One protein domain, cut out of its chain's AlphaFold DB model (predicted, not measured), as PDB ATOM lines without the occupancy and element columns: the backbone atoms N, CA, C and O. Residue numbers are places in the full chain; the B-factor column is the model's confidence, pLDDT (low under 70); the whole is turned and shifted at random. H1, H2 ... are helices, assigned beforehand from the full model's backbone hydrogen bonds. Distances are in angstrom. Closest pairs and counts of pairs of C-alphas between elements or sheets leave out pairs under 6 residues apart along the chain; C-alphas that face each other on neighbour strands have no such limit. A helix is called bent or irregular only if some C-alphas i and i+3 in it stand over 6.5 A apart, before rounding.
ATOM      1  N   LYS A 194     151.436 122.280 161.495       94.12
ATOM      2  CA  LYS A 194     151.279 121.490 160.262       94.12
ATOM      3  C   LYS A 194     151.936 122.211 159.090       94.12
ATOM      4  O   LYS A 194     151.772 123.419 158.939       94.12
ATOM      5  N   GLU A 195     152.595 121.466 158.207       95.25
ATOM      6  CA  GLU A 195     153.326 122.065 157.081       95.25
ATOM      7  C   GLU A 195     152.420 122.864 156.128       95.25
ATOM      8  O   GLU A 195     152.841 123.885 155.594       95.25
ATOM      9  N   ILE A 196     151.153 122.457 155.976       95.06
ATOM     10  CA  ILE A 196     150.145 123.224 155.225       95.06
ATOM     11  C   ILE A 196     149.903 124.599 155.870       95.06
ATOM     12  O   ILE A 196     149.890 125.612 155.178       95.06
ATOM     13  N   GLU A 197     149.737 124.648 157.197       95.75
ATOM     14  CA  GLU A 197     149.514 125.903 157.928       95.75
ATOM     15  C   GLU A 197     150.742 126.816 157.843       95.75
ATOM     16  O   GLU A 197     150.598 128.029 157.695       95.75
ATOM     17  N   ILE A 198     151.950 126.242 157.892       97.25
ATOM     18  CA  ILE A 198     153.193 126.985 157.665       97.25
ATOM     19  C   ILE A 198     153.164 127.598 156.261       97.25
ATOM     20  O   ILE A 198     153.330 128.807 156.122       97.25
ATOM     21  N   TRP A 199     152.909 126.790 155.229       97.06
ATOM     22  CA  TRP A 199     152.914 127.240 153.838       97.06
ATOM     23  C   TRP A 199     151.910 128.364 153.560       97.06
ATOM     24  O   TRP A 199     152.293 129.379 152.981       97.06
ATOM     25  N   GLU A 200     150.665 128.250 154.029       95.50
ATOM     26  CA  GLU A 200     149.663 129.317 153.860       95.50
ATOM     27  C   GLU A 200     150.080 130.622 154.550       95.50
ATOM     28  O   GLU A 200     149.897 131.707 153.995       95.50
ATOM     29  N   ASN A 201     150.707 130.543 155.727       97.06
ATOM     30  CA  ASN A 201     151.240 131.729 156.392       97.06
ATOM     31  C   ASN A 201     152.398 132.361 155.618       97.06
ATOM     32  O   ASN A 201     152.461 133.584 155.523       97.06
ATOM     33  N   ILE A 202     153.280 131.560 155.015       97.75
ATOM     34  CA  ILE A 202     154.349 132.075 154.147       97.75
ATOM     35  C   ILE A 202     153.772 132.785 152.920       97.75
ATOM     36  O   ILE A 202     154.252 133.863 152.575       97.75
ATOM     37  N   ILE A 203     152.711 132.251 152.304       95.62
ATOM     38  CA  ILE A 203     151.997 132.954 151.230       95.62
ATOM     39  C   ILE A 203     151.467 134.302 151.729       95.62
ATOM     40  O   ILE A 203     151.742 135.325 151.105       95.62
ATOM     41  N   ASN A 204     150.763 134.333 152.864       94.62
ATOM     42  CA  ASN A 204     150.191 135.566 153.414       94.62
ATOM     43  C   ASN A 204     151.271 136.603 153.777       94.62
ATOM     44  O   ASN A 204     151.108 137.791 153.493       94.62
ATOM     45  N   TRP A 205     152.399 136.156 154.339       97.06
ATOM     46  CA  TRP A 205     153.570 137.000 154.584       97.06
ATOM     47  C   TRP A 205     154.118 137.579 153.279       97.06
ATOM     48  O   TRP A 205     154.388 138.778 153.206       97.06
ATOM     49  N   GLY A 206     154.228 136.750 152.235       96.31
ATOM     50  CA  GLY A 206     154.676 137.168 150.910       96.31
ATOM     51  C   GLY A 206     153.755 138.210 150.291       96.31
ATOM     52  O   GLY A 206     154.238 139.223 149.810       96.31
ATOM     53  N   VAL A 207     152.437 138.015 150.366       94.44
ATOM     54  CA  VAL A 207     151.428 138.968 149.864       94.44
ATOM     55  C   VAL A 207     151.558 140.329 150.547       94.44
ATOM     56  O   VAL A 207     151.518 141.359 149.875       94.44
ATOM     57  N   ALA A 208     151.755 140.342 151.867       94.00
ATOM     58  CA  ALA A 208     151.880 141.573 152.644       94.00
ATOM     59  C   ALA A 208     153.212 142.316 152.419       94.00
ATOM     60  O   ALA A 208     153.236 143.546 152.486       94.00
ATOM     61  N   ASN A 209     154.296 141.584 152.133       93.94
ATOM     62  CA  ASN A 209     155.654 142.122 151.980       93.94
ATOM     63  C   ASN A 209     156.140 142.211 150.524       93.94
ATOM     64  O   ASN A 209     157.293 142.563 150.276       93.94
ATOM     65  N   ASN A 210     155.284 141.903 149.549       92.38
ATOM     66  CA  ASN A 210     155.640 141.999 148.141       92.38
ATOM     67  C   ASN A 210     155.813 143.461 147.702       92.38
ATOM     68  O   ASN A 210     155.117 144.361 148.181       92.38
ATOM     69  N   ASN A 211     156.690 143.685 146.725       86.94
ATOM     70  CA  ASN A 211     156.830 144.970 146.052       86.94
ATOM     71  C   ASN A 211     156.708 144.766 144.527       86.94
ATOM     72  O   ASN A 211     157.618 144.171 143.944       86.94
ATOM     73  N   PRO A 212     155.612 145.208 143.875       85.50
ATOM     74  CA  PRO A 212     154.505 146.019 144.407       85.50
ATOM     75  C   PRO A 212     153.589 145.253 145.377       85.50
ATOM     76  O   PRO A 212     153.502 144.027 145.322       85.50
ATOM     77  N   LYS A 213     152.883 145.973 146.263       88.62
ATOM     78  CA  LYS A 213     151.932 145.362 147.209       88.62
ATOM     79  C   LYS A 213     150.818 144.637 146.457       88.62
ATOM     80  O   LYS A 213     150.166 145.230 145.600       88.62
ATOM     81  N   LEU A 214     150.585 143.376 146.814       91.62
ATOM     82  CA  LEU A 214     149.575 142.537 146.172       91.62
ATOM     83  C   LEU A 214     148.199 142.719 146.819       91.62
ATOM     84  O   LEU A 214     148.079 143.053 147.999       91.62
ATOM     85  N   SER A 215     147.145 142.470 146.039       89.06
ATOM     86  CA  SER A 215     145.780 142.424 146.569       89.06
ATOM     87  C   SER A 215     145.611 141.231 147.511       89.06
ATOM     88  O   SER A 215     146.123 140.151 147.234       89.06
ATOM     89  N   GLN A 216     144.837 141.392 148.585       87.00
ATOM     90  CA  GLN A 216     144.444 140.262 149.439       87.00
ATOM     91  C   GLN A 216     143.494 139.291 148.720       87.00
ATOM     92  O   GLN A 216     143.422 138.111 149.055       87.00
ATOM     93  N   ASP A 217     142.779 139.776 147.704       88.12
ATOM     94  CA  ASP A 217     141.915 138.955 146.866       88.12
ATOM     95  C   ASP A 217     142.747 138.225 145.800       88.12
ATOM     96  O   ASP A 217     143.127 138.807 144.778       88.12
ATOM     97  N   ARG A 218     143.017 136.934 146.047       87.62
ATOM     98  CA  ARG A 218     143.829 136.067 145.173       87.62
ATOM     99  C   ARG A 218     143.253 135.934 143.753       87.62
ATOM    100  O   ARG A 218     143.993 135.588 142.839       87.62
ATOM    101  N   THR A 219     141.961 136.219 143.543       86.50
ATOM    102  CA  THR A 219     141.319 136.129 142.215       86.50
ATOM    103  C   THR A 219     141.723 137.260 141.269       86.50
ATOM    104  O   THR A 219     141.570 137.132 140.058       86.50
ATOM    105  N   LYS A 220     142.269 138.356 141.810       90.12
ATOM    106  CA  LYS A 220     142.694 139.539 141.045       90.12
ATOM    107  C   LYS A 220     144.151 139.488 140.599       90.12
ATOM    108  O   LYS A 220     144.622 140.440 139.984       90.12
ATOM    109  N   TRP A 221     144.880 138.436 140.957       92.62
ATOM    110  CA  TRP A 221     146.307 138.347 140.677       92.62
ATOM    111  C   TRP A 221     146.568 138.073 139.201       92.62
ATOM    112  O   TRP A 221     146.004 137.157 138.607       92.62
ATOM    113  N   THR A 222     147.466 138.867 138.631       92.69
ATOM    114  CA  THR A 222     148.001 138.677 137.284       92.69
ATOM    115  C   THR A 222     149.207 137.735 137.292       92.69
ATOM    116  O   THR A 222     149.801 137.457 138.337       92.69
ATOM    117  N   ASP A 223     149.644 137.293 136.113       92.06
ATOM    118  CA  ASP A 223     150.884 136.516 135.979       92.06
ATOM    119  C   ASP A 223     152.110 137.276 136.516       92.06
ATOM    120  O   ASP A 223     153.006 136.679 137.117       92.06
ATOM    121  N   ASN A 224     152.134 138.606 136.367       92.81
ATOM    122  CA  ASN A 224     153.202 139.450 136.907       92.81
ATOM    123  C   ASN A 224     153.190 139.481 138.440       92.81
ATOM    124  O   ASN A 224     154.254 139.421 139.058       92.81
ATOM    125  N   ASP A 225     152.006 139.516 139.055       94.38
ATOM    126  CA  ASP A 225     151.853 139.459 140.512       94.38
ATOM    127  C   ASP A 225     152.370 138.130 141.071       94.38
ATOM    128  O   ASP A 225     153.113 138.099 142.055       94.38
ATOM    129  N   LEU A 226     152.044 137.023 140.397       94.31
ATOM    130  CA  LEU A 226     152.522 135.688 140.757       94.31
ATOM    131  C   LEU A 226     154.046 135.562 140.621       94.31
ATOM    132  O   LEU A 226     154.695 134.931 141.459       94.31
ATOM    133  N   LEU A 227     154.636 136.170 139.588       94.38
ATOM    134  CA  LEU A 227     156.089 136.222 139.412       94.38
ATOM    135  C   LEU A 227     156.771 137.077 140.488       94.38
ATOM    136  O   LEU A 227     157.824 136.684 140.994       94.38
ATOM    137  N   ALA A 228     156.175 138.204 140.877       95.38
ATOM    138  CA  ALA A 228     156.681 139.023 141.974       95.38
ATOM    139  C   ALA A 228     156.633 138.251 143.303       95.38
ATOM    140  O   ALA A 228     157.653 138.146 143.989       95.38
ATOM    141  N   LEU A 229     155.505 137.594 143.605       96.31
ATOM    142  CA  LEU A 229     155.355 136.757 144.796       96.31
ATOM    143  C   LEU A 229     156.369 135.607 144.816       96.31
ATOM    144  O   LEU A 229     156.991 135.335 145.842       96.31
ATOM    145  N   LYS A 230     156.588 134.956 143.671       95.94
ATOM    146  CA  LYS A 230     157.613 133.919 143.519       95.94
ATOM    147  C   LYS A 230     159.002 134.426 143.905       95.94
ATOM    148  O   LYS A 230     159.721 133.720 144.609       95.94
ATOM    149  N   ASN A 231     159.379 135.622 143.455       94.94
ATOM    150  CA  ASN A 231     160.673 136.216 143.790       94.94
ATOM    151  C   ASN A 231     160.763 136.548 145.286       94.94
ATOM    152  O   ASN A 231     161.778 136.261 145.914       94.94
ATOM    153  N   THR A 232     159.685 137.062 145.880       96.31
ATOM    154  CA  THR A 232     159.606 137.341 147.322       96.31
ATOM    155  C   THR A 232     159.772 136.075 148.166       96.31
ATOM    156  O   THR A 232     160.444 136.100 149.198       96.31
ATOM    157  N   LEU A 233     159.208 134.948 147.717       97.06
ATOM    158  CA  LEU A 233     159.161 133.710 148.495       97.06
ATOM    159  C   LEU A 233     160.297 132.720 148.225       97.06
ATOM    160  O   LEU A 233     160.421 131.736 148.958       97.06
ATOM    161  N   CYS A 234     161.117 132.947 147.193       95.25
ATOM    162  CA  CYS A 234     162.084 131.959 146.704       95.25
ATOM    163  C   CYS A 234     163.029 131.414 147.791       95.25
ATOM    164  O   CYS A 234     163.284 130.210 147.819       95.25
ATOM    165  N   ASP A 235     163.457 132.260 148.729       95.94
ATOM    166  CA  ASP A 235     164.386 131.884 149.801       95.94
ATOM    167  C   ASP A 235     163.740 131.055 150.918       95.94
ATOM    168  O   ASP A 235     164.448 130.395 151.676       95.94
ATOM    169  N   PHE A 236     162.408 131.037 151.026       97.69
ATOM    170  CA  PHE A 236     161.715 130.178 151.992       97.69
ATOM    171  C   PHE A 236     161.495 128.765 151.457       97.69
ATOM    172  O   PHE A 236     161.441 127.822 152.244       97.69
ATOM    173  N   ILE A 237     161.396 128.602 150.131       96.31
ATOM    174  CA  ILE A 237     161.073 127.326 149.471       96.31
ATOM    175  C   ILE A 237     161.949 126.155 149.951       96.31
ATOM    176  O   ILE A 237     161.386 125.091 150.209       96.31
ATOM    177  N   PRO A 238     163.280 126.296 150.126       95.75
ATOM    178  CA  PRO A 238     164.121 125.201 150.611       95.75
ATOM    179  C   PRO A 238     163.783 124.724 152.029       95.75
ATOM    180  O   PRO A 238     164.134 123.602 152.384       95.75
ATOM    181  N   PHE A 239     163.121 125.556 152.836       97.12
ATOM    182  CA  PHE A 239     162.786 125.275 154.232       97.12
ATOM    183  C   PHE A 239     161.344 124.789 154.421       97.12
ATOM    184  O   PHE A 239     160.939 124.507 155.548       97.12
ATOM    185  N   ILE A 240     160.575 124.655 153.338       97.12
ATOM    186  CA  ILE A 240     159.227 124.084 153.364       97.12
ATOM    187  C   ILE A 240     159.292 122.598 153.001       97.12
ATOM    188  O   ILE A 240     159.857 122.191 151.983       97.12
ATOM    189  N   ARG A 241     158.698 121.757 153.844       95.38
ATOM    190  CA  ARG A 241     158.727 120.292 153.755       95.38
ATOM    191  C   ARG A 241     157.636 119.755 152.826       95.38
ATOM    192  O   ARG A 241     156.818 118.930 153.221       95.38
ATOM    193  N   PHE A 242     157.651 120.178 151.559       95.31
ATOM    194  CA  PHE A 242     156.645 119.787 150.555       95.31
ATOM    195  C   PHE A 242     156.458 118.268 150.406       95.31
ATOM    196  O   PHE A 242     155.344 117.818 150.175       95.31
ATOM    197  N   PHE A 243     157.519 117.473 150.581       92.56
ATOM    198  CA  PHE A 243     157.464 116.002 150.538       92.56
ATOM    199  C   PHE A 243     156.568 115.388 151.625       92.56
ATOM    200  O   PHE A 243     156.076 114.273 151.460       92.56
ATOM    201  N   HIS A 244     156.352 116.118 152.720       91.69
ATOM    202  CA  HIS A 244     155.541 115.687 153.860       91.69
ATOM    203  C   HIS A 244     154.136 116.289 153.840       91.69
ATOM    204  O   HIS A 244     153.314 115.967 154.696       91.69
ATOM    205  N   MET A 245     153.810 117.117 152.840       93.56
ATOM    206  CA  MET A 245     152.433 117.552 152.642       93.56
ATOM    207  C   MET A 245     151.553 116.365 152.207       93.56
ATOM    208  O   MET A 245     152.001 115.480 151.475       93.56
ATOM    209  N   PRO A 246     150.282 116.314 152.637       91.12
ATOM    210  CA  PRO A 246     149.309 115.364 152.113       91.12
ATOM    211  C   PRO A 246     149.199 115.445 150.583       91.12
ATOM    212  O   PRO A 246     149.062 116.536 150.030       91.12
ATOM    213  N   SER A 247     149.213 114.291 149.903       91.25
ATOM    214  CA  SER A 247     149.187 114.231 148.429       91.25
ATOM    215  C   SER A 247     147.972 114.945 147.837       91.25
ATOM    216  O   SER A 247     148.103 115.633 146.836       91.25
ATOM    217  N   ASN A 248     146.802 114.837 148.477       92.75
ATOM    218  CA  ASN A 248     145.581 115.510 148.033       92.75
ATOM    219  C   ASN A 248     145.712 117.040 148.056       92.75
ATOM    220  O   ASN A 248     145.298 117.694 147.104       92.75
ATOM    221  N   TYR A 249     146.317 117.599 149.109       93.88
ATOM    222  CA  TYR A 249     146.576 119.037 149.195       93.88
ATOM    223  C   TYR A 249     147.632 119.469 148.173       93.88
ATOM    224  O   TYR A 249     147.479 120.491 147.512       93.88
ATOM    225  N   TYR A 250     148.695 118.678 147.997       93.69
ATOM    226  CA  TYR A 250     149.719 118.978 147.000       93.69
ATOM    227  C   TYR A 250     149.151 118.974 145.571       93.69
ATOM    228  O   TYR A 250     149.427 119.887 144.794       93.69
ATOM    229  N   ASP A 251     148.318 117.990 145.236       92.69
ATOM    230  CA  ASP A 251     147.638 117.912 143.941       92.69
ATOM    231  C   ASP A 251     146.690 119.097 143.719       92.69
ATOM    232  O   ASP A 251     146.592 119.602 142.601       92.69
ATOM    233  N   GLU A 252     146.012 119.566 144.769       93.56
ATOM    234  CA  GLU A 252     145.205 120.787 144.728       93.56
ATOM    235  C   GLU A 252     146.074 122.025 144.476       93.56
ATOM    236  O   GLU A 252     145.793 122.773 143.542       93.56
ATOM    237  N   LEU A 253     147.181 122.193 145.209       93.62
ATOM    238  CA  LEU A 253     148.138 123.284 144.996       93.62
ATOM    239  C   LEU A 253     148.633 123.318 143.543       93.62
ATOM    240  O   LEU A 253     148.708 124.397 142.953       93.62
ATOM    241  N   MET A 254     148.912 122.153 142.944       94.62
ATOM    242  CA  MET A 254     149.363 122.035 141.548       94.62
ATOM    243  C   MET A 254     148.282 122.406 140.516       94.62
ATOM    244  O   MET A 254     148.601 122.588 139.345       94.62
ATOM    245  N   ARG A 255     147.012 122.530 140.925       93.00
ATOM    246  CA  ARG A 255     145.898 123.003 140.082       93.00
ATOM    247  C   ARG A 255     145.621 124.500 140.234       93.00
ATOM    248  O   ARG A 255     144.747 125.019 139.545       93.00
ATOM    249  N   THR A 256     146.338 125.192 141.117       91.62
ATOM    250  CA  THR A 256     146.186 126.638 141.330       91.62
ATOM    251  C   THR A 256     147.287 127.432 140.619       91.62
ATOM    252  O   THR A 256     148.386 126.905 140.422       91.62
ATOM    253  N   PRO A 257     147.076 128.728 140.315       91.44
ATOM    254  CA  PRO A 257     148.131 129.588 139.769       91.44
ATOM    255  C   PRO A 257     149.384 129.705 140.662       91.44
ATOM    256  O   PRO A 257     150.463 130.031 140.174       91.44
ATOM    257  N   LEU A 258     149.284 129.381 141.961       92.31
ATOM    258  CA  LEU A 258     150.416 129.365 142.900       92.31
ATOM    259  C   LEU A 258     151.489 128.328 142.533       92.31
ATOM    260  O   LEU A 258     152.629 128.435 142.986       92.31
ATOM    261  N   GLU A 259     151.176 127.342 141.687       94.25
ATOM    262  CA  GLU A 259     152.134 126.312 141.276       94.25
ATOM    263  C   GLU A 259     153.354 126.860 140.509       94.25
ATOM    264  O   GLU A 259     154.378 126.174 140.394       94.25
ATOM    265  N   ILE A 260     153.285 128.107 140.023       94.00
ATOM    266  CA  ILE A 260     154.399 128.826 139.385       94.00
ATOM    267  C   ILE A 260     155.506 129.230 140.371       94.00
ATOM    268  O   ILE A 260     156.668 129.381 139.967       94.00
ATOM    269  N   ILE A 261     155.162 129.372 141.659       95.31
ATOM    270  CA  ILE A 261     156.093 129.726 142.739       95.31
ATOM    271  C   ILE A 261     157.111 128.599 142.943       95.31
ATOM    272  O   ILE A 261     158.290 128.852 143.198       95.31
ATOM    273  N   LEU A 262     156.686 127.342 142.771       95.62
ATOM    274  CA  LEU A 262     157.533 126.180 143.015       95.62
ATOM    275  C   LEU A 262     158.483 125.886 141.837       95.62
ATOM    276  O   LEU A 262     158.051 125.797 140.680       95.62
ATOM    277  N   PRO A 263     159.780 125.628 142.097       95.06
ATOM    278  CA  PRO A 263     160.723 125.219 141.060       95.06
ATOM    279  C   PRO A 263     160.291 123.934 140.339       95.06
ATOM    280  O   PRO A 263     159.906 122.949 140.969       95.06
ATOM    281  N   LYS A 264     160.462 123.875 139.008       93.38
ATOM    282  CA  LYS A 264     160.100 122.697 138.185       93.38
ATOM    283  C   LYS A 264     160.701 121.382 138.708       93.38
ATOM    284  O   LYS A 264     160.029 120.351 138.710       93.38
ATOM    285  N   ARG A 265     161.961 121.411 139.168       91.25
ATOM    286  CA  ARG A 265     162.650 120.238 139.739       91.25
ATOM    287  C   ARG A 265     161.985 119.762 141.029       91.25
ATOM    288  O   ARG A 265     161.802 118.559 141.194       91.25
ATOM    289  N   LEU A 266     161.598 120.693 141.901       93.19
ATOM    290  CA  LEU A 266     160.886 120.381 143.137       93.19
ATOM    291  C   LEU A 266     159.544 119.718 142.821       93.19
ATOM    292  O   LEU A 266     159.284 118.633 143.331       93.19
ATOM    293  N   LYS A 267     158.771 120.283 141.880       94.25
ATOM    294  CA  LYS A 267     157.485 119.711 141.447       94.25
ATOM    295  C   LYS A 267     157.599 118.258 140.983       94.25
ATOM    296  O   LYS A 267     156.869 117.380 141.437       94.25
ATOM    297  N   LYS A 268     158.579 117.982 140.115       91.00
ATOM    298  CA  LYS A 268     158.853 116.625 139.616       91.00
ATOM    299  C   LYS A 268     159.237 115.659 140.739       91.00
ATOM    300  O   LYS A 268     158.819 114.504 140.708       91.00
ATOM    301  N   ASN A 269     160.044 116.109 141.696       91.44
ATOM    302  CA  ASN A 269     160.532 115.267 142.781       91.44
ATOM    303  C   ASN A 269     159.431 114.950 143.798       91.44
ATOM    304  O   ASN A 269     159.267 113.785 144.138       91.44
ATOM    305  N   VAL A 270     158.644 115.938 144.226       93.12
ATOM    306  CA  VAL A 270     157.537 115.713 145.174       93.12
ATOM    307  C   VAL A 270     156.497 114.768 144.568       93.12
ATOM    308  O   VAL A 270     156.116 113.786 145.197       93.12
ATOM    309  N   ARG A 271     156.135 114.959 143.290       90.88
ATOM    310  CA  ARG A 271     155.230 114.035 142.586       90.88
ATOM    311  C   ARG A 271     155.758 112.600 142.552       90.88
ATOM    312  O   ARG A 271     155.006 111.666 142.793       90.88
ATOM    313  N   LYS A 272     157.045 112.410 142.246       88.06
ATOM    314  CA  LYS A 272     157.666 111.076 142.270       88.06
ATOM    315  C   LYS A 272     157.653 110.467 143.671       88.06
ATOM    316  O   LYS A 272     157.458 109.267 143.783       88.06
ATOM    317  N   TYR A 273     157.830 111.286 144.707       88.31
ATOM    318  CA  TYR A 273     157.915 110.824 146.087       88.31
ATOM    319  C   TYR A 273     156.580 110.254 146.555       88.31
ATOM    320  O   TYR A 273     156.547 109.200 147.173       88.31
ATOM    321  N   HIS A 274     155.475 110.917 146.208       88.06
ATOM    322  CA  HIS A 274     154.136 110.423 146.527       88.06
ATOM    323  C   HIS A 274     153.746 109.159 145.748       88.06
ATOM    324  O   HIS A 274     152.888 108.418 146.217       88.06
ATOM    325  N   LEU A 275     154.365 108.900 144.589       86.94
ATOM    326  CA  LEU A 275     154.170 107.658 143.833       86.94
ATOM    327  C   LEU A 275     154.992 106.503 144.413       86.94
ATOM    328  O   LEU A 275     154.461 105.416 144.612       86.94
ATOM    329  N   ASP A 276     156.283 106.739 144.653       80.06
ATOM    330  CA  ASP A 276     157.198 105.772 145.254       80.06
ATOM    331  C   ASP A 276     158.346 106.503 145.985       80.06
ATOM    332  O   ASP A 276     159.272 107.022 145.338       80.06
ATOM    333  N   PRO A 277     158.329 106.535 147.332       75.31
ATOM    334  CA  PRO A 277     159.379 107.154 148.138       75.31
ATOM    335  C   PRO A 277     160.774 106.546 147.925       75.31
ATOM    336  O   PRO A 277     161.775 107.217 148.181       75.31
ATOM    337  N   HIS A 278     160.872 105.296 147.457       71.00
ATOM    338  CA  HIS A 278     162.140 104.576 147.301       71.00
ATOM    339  C   HIS A 278     162.869 104.898 145.992       71.00
ATOM    340  O   HIS A 278     164.058 104.608 145.859       71.00
ATOM    341  N   VAL A 279     162.194 105.525 145.027       70.06
ATOM    342  CA  VAL A 279     162.763 105.831 143.702       70.06
ATOM    343  C   VAL A 279     163.626 107.100 143.715       70.06
ATOM    344  O   VAL A 279     164.343 107.385 142.751       70.06
ATOM    345  N   ILE A 280     163.586 107.888 144.792       70.88
ATOM    346  CA  ILE A 280     164.262 109.185 144.849       70.88
ATOM    347  C   ILE A 280     165.518 109.126 145.713       70.88
ATOM    348  O   ILE A 280     165.456 108.941 146.923       70.88
ATOM    349  N   ASN A 281     166.659 109.418 145.091       70.94
ATOM    350  CA  ASN A 281     167.929 109.633 145.777       70.94
ATOM    351  C   ASN A 281     168.215 111.139 145.948       70.94
ATOM    352  O   ASN A 281     169.059 111.703 145.252       70.94
ATOM    353  N   ILE A 282     167.456 111.818 146.815       76.75
ATOM    354  CA  ILE A 282     167.716 113.214 147.214       76.75
ATOM    355  C   ILE A 282     167.626 113.346 148.732       76.75
ATOM    356  O   ILE A 282     166.908 112.588 149.380       76.75
ATOM    357  N   GLN A 283     168.323 114.333 149.289       80.38
ATOM    358  CA  GLN A 283     168.167 114.701 150.691       80.38
ATOM    359  C   GLN A 283     166.808 115.385 150.885       80.38
ATOM    360  O   GLN A 283     166.532 116.417 150.272       80.38
ATOM    361  N   ILE A 284     165.954 114.785 151.713       87.50
ATOM    362  CA  ILE A 284     164.636 115.308 152.078       87.50
ATOM    363  C   ILE A 284     164.723 115.758 153.536       87.50
ATOM    364  O   ILE A 284     165.199 115.002 154.380       87.50
ATOM    365  N   LEU A 285     164.287 116.986 153.834       90.62
ATOM    366  CA  LEU A 285     164.208 117.463 155.218       90.62
ATOM    367  C   LEU A 285     163.284 116.551 156.037       90.62
ATOM    368  O   LEU A 285     162.275 116.096 155.499       90.62
ATOM    369  N   PRO A 286     163.571 116.296 157.320       90.50
ATOM    370  CA  PRO A 286     162.676 115.519 158.166       90.50
ATOM    371  C   PRO A 286     161.305 116.205 158.305       90.50
ATOM    372  O   PRO A 286     161.207 117.440 158.263       90.50
ATOM    373  N   PRO A 287     160.233 115.423 158.497       92.25
ATOM    374  CA  PRO A 287     158.943 115.976 158.874       92.25
ATOM    375  C   PRO A 287     159.046 116.635 160.257       92.25
ATOM    376  O   PRO A 287     159.830 116.209 161.118       92.25
ATOM    377  N   ARG A 288     158.250 117.690 160.460       92.88
ATOM    378  CA  ARG A 288     158.192 118.414 161.737       92.88
ATOM    379  C   ARG A 288     157.700 117.504 162.859       92.88
ATOM    380  O   ARG A 288     157.027 116.507 162.610       92.88
ATOM    381  N   ILE A 289     157.988 117.869 164.106       88.75
ATOM    382  CA  ILE A 289     157.536 117.132 165.298       88.75
ATOM    383  C   ILE A 289     156.014 116.941 165.379       88.75
ATOM    384  O   ILE A 289     155.563 115.938 165.922       88.75
ATOM    385  N   SER A 290     155.244 117.864 164.799       83.69
ATOM    386  CA  SER A 290     153.781 117.807 164.718       83.69
ATOM    387  C   SER A 290     153.260 116.732 163.761       83.69
ATOM    388  O   SER A 290     152.080 116.386 163.824       83.69
ATOM    389  N   ASP A 291     154.101 116.216 162.862       83.94
ATOM    390  CA  ASP A 291     153.704 115.228 161.869       83.94
ATOM    391  C   ASP A 291     153.692 113.811 162.479       83.94
ATOM    392  O   ASP A 291     154.742 113.309 162.908       83.94
ATOM    393  N   PRO A 292     152.544 113.106 162.460       81.69
ATOM    394  CA  PRO A 292     152.452 111.720 162.918       81.69
ATOM    395  C   PRO A 292     153.427 110.767 162.209       81.69
ATOM    396  O   PRO A 292     153.839 109.758 162.782       81.69
ATOM    397  N   LYS A 293     153.831 111.081 160.972       82.44
ATOM    398  CA  LYS A 293     154.767 110.280 160.173       82.44
ATOM    399  C   LYS A 293     156.226 110.470 160.580       82.44
ATOM    400  O   LYS A 293     157.101 109.849 159.983       82.44
ATOM    401  N   ARG A 294     156.548 111.293 161.585       82.69
ATOM    402  CA  ARG A 294     157.950 111.531 161.974       82.69
ATOM    403  C   ARG A 294     158.671 110.273 162.435       82.69
ATOM    404  O   ARG A 294     159.839 110.086 162.098       82.69
ATOM    405  N   ILE A 295     157.988 109.400 163.173       78.38
ATOM    406  CA  ILE A 295     158.575 108.143 163.657       78.38
ATOM    407  C   ILE A 295     158.853 107.205 162.479       78.38
ATOM    408  O   ILE A 295     159.976 106.721 162.334       78.38
ATOM    409  N   THR A 296     157.861 107.002 161.607       80.94
ATOM    410  CA  THR A 296     158.002 106.145 160.421       80.94
ATOM    411  C   THR A 296     159.063 106.694 159.473       80.94
ATOM    412  O   THR A 296     159.933 105.946 159.041       80.94
ATOM    413  N   TRP A 297     159.095 108.011 159.248       82.44
ATOM    414  CA  TRP A 297     160.116 108.656 158.426       82.44
ATOM    415  C   TRP A 297     161.525 108.450 158.979       82.44
ATOM    416  O   TRP A 297     162.430 108.155 158.207       82.44
ATOM    417  N   ARG A 298     161.739 108.564 160.300       79.38
ATOM    418  CA  ARG A 298     163.066 108.322 160.900       79.38
ATOM    419  C   ARG A 298     163.538 106.890 160.659       79.38
ATOM    420  O   ARG A 298     164.716 106.675 160.381       79.38
ATOM    421  N   MET A 299     162.629 105.921 160.745       74.19
ATOM    422  CA  MET A 299     162.937 104.526 160.427       74.19
ATOM    423  C   MET A 299     163.273 104.359 158.941       74.19
ATOM    424  O   MET A 299     164.282 103.743 158.608       74.19
ATOM    425  N   GLU A 300     162.474 104.946 158.051       74.69
ATOM    426  CA  GLU A 300     162.693 104.894 156.604       74.69
ATOM    427  C   GLU A 300     163.966 105.623 156.152       74.69
ATOM    428  O   GLU A 300     164.652 105.138 155.258       74.69
ATOM    429  N   GLU A 301     164.314 106.766 156.748       75.69
ATOM    430  CA  GLU A 301     165.539 107.501 156.417       75.69
ATOM    431  C   GLU A 301     166.772 106.725 156.856       75.69
ATOM    432  O   GLU A 301     167.707 106.599 156.072       75.69
ATOM    433  N   ALA A 302     166.749 106.106 158.042       70.31
ATOM    434  CA  ALA A 302     167.812 105.192 158.440       70.31
ATOM    435  C   ALA A 302     167.960 104.063 157.405       70.31
ATOM    436  O   ALA A 302     169.073 103.773 156.951       70.31
ATOM    437  N   ILE A 303     166.840 103.470 156.964       66.75
ATOM    438  CA  ILE A 303     166.829 102.453 155.902       66.75
ATOM    439  C   ILE A 303     167.473 102.989 154.617       66.75
ATOM    440  O   ILE A 303     168.369 102.337 154.077       66.75
ATOM    441  N   ARG A 304     167.086 104.188 154.163       68.19
ATOM    442  CA  ARG A 304     167.663 104.852 152.982       68.19
ATOM    443  C   ARG A 304     169.158 105.119 153.144       68.19
ATOM    444  O   ARG A 304     169.911 104.847 152.217       68.19
ATOM    445  N   GLU A 305     169.609 105.594 154.299       67.44
ATOM    446  CA  GLU A 305     171.018 105.884 154.576       67.44
ATOM    447  C   GLU A 305     171.907 104.650 154.484       67.44
ATOM    448  O   GLU A 305     172.939 104.709 153.822       67.44
ATOM    449  N   ARG A 306     171.517 103.514 155.073       62.94
ATOM    450  CA  ARG A 306     172.331 102.294 154.906       62.94
ATOM    451  C   ARG A 306     172.108 101.626 153.551       62.94
ATOM    452  O   ARG A 306     173.027 100.994 153.048       62.94
ATOM    453  N   GLY A 307     170.957 101.836 152.908       61.50
ATOM    454  CA  GLY A 307     170.788 101.530 151.486       61.50
ATOM    455  C   GLY A 307     171.801 102.284 150.615       61.50
ATOM    456  O   GLY A 307     172.399 101.683 149.731       61.50
ATOM    457  N   ARG A 308     172.075 103.563 150.923       64.94
ATOM    458  CA  ARG A 308     173.149 104.355 150.293       64.94
ATOM    459  C   ARG A 308     174.559 103.839 150.621       64.94
ATOM    460  O   ARG A 308     175.481 104.147 149.878       64.94
ATOM    461  N   GLN A 309     174.735 103.082 151.706       67.88
ATOM    462  CA  GLN A 309     176.026 102.501 152.107       67.88
ATOM    463  C   GLN A 309     176.295 101.112 151.505       67.88
ATOM    464  O   GLN A 309     177.432 100.647 151.568       67.88
ATOM    465  N   PHE A 310     175.293 100.432 150.937       82.75
ATOM    466  CA  PHE A 310     175.498  99.135 150.289       82.75
ATOM    467  C   PHE A 310     176.133  99.323 148.908       82.75
ATOM    468  O   PHE A 310     175.478  99.758 147.963       82.75
TER     469      PHE A 310
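AT A GLANCE: This is residues 194 to 310 of the 624 residues of an uncharacterized protein of Glomus cerebriforme (UniProt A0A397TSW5). An elongated arrangement of six helices has H1 and H2 meeting towards one end, H3 and H5 nearest the middle and H6 alone at the other end, while residues 234 to 246, a stretch with no named element, lead from H2 to H3 with their C-alphas 3 to 12 A from the mean of all C-alphas. H4 packs on H2, H3 and H5 run near each other in opposite ways, and the long unnamed stretch 276 to 293 leads from H5 to H6, which touches no other helix. The printed part has 117 residues with six named helices in the order H1 to H6 and no named strand; the class is all helix. It is only just compact, close to loose, with a radius of gyration of the C-alphas of 16.0 A, and the C-alphas span 51 by 26 by 24 A.

IN THESE COORDINATES: H1 takes residues 195 to 209 and is 20.8 A long, beginning at C-alpha 195 at (153.326, 122.065, 157.081). H2 is residues 223 to 233, 15.3 A from first to last C-alpha. H3 is residues 247 to 253, 9.7 A. H4 is residues 257 to 260; it is neither bent nor irregular, but only just: C-alphas 257 and 260 are 6.3 A apart. H5 is residues 264 to 275, 17.1 A, starting at C-alpha 264 at (160.100, 122.697, 138.185). H6, the longest, is residues 294 to 309, 22.5 A, and ends at C-alpha 309 at (176.026, 102.501, 152.107).

HOW THE PARTS SIT: H1 and H2 touch, their closest C-alphas being those of Gly 206 and Thr 232, 6.1 A apart. They run opposite ways at a steep tilt of 69 degrees, only just short of about perpendicular. H2 and H4 touch, with the C-alphas of Leu 226 and Leu 258 closest at 7.0 A. H3 and H4 are close but not clearly touching; their closest C-alphas, Leu 253 and Glu 259, are 6.2 A apart. H3 and H5 are also close but not clearly touching, with the C-alphas of Ser 247 and His 274 closest at 6.5 A, at a shallow tilt of 28 degrees, opposite ways. H1 and H3 are only just apart, at 8.2 A, and H5 and H6 are apart. In H1, H2, H3, H5 and H6 every O i to N i+4 pair is within hydrogen-bond range; H4 is too short for such a pair.

THE WHOLE: The two C-alphas farthest apart are those of Lys 220 and Phe 310, 52.9 A. The printed part has no cut. The links H1 to H2, H2 to H3 and H5 to H6 are long, with 13, 13 and 18 residues, while H3 to H4 and H4 to H5 are tight. The mean pLDDT of the printed part is 88.5; residues 303 to 309, which belong to H6, are under 70.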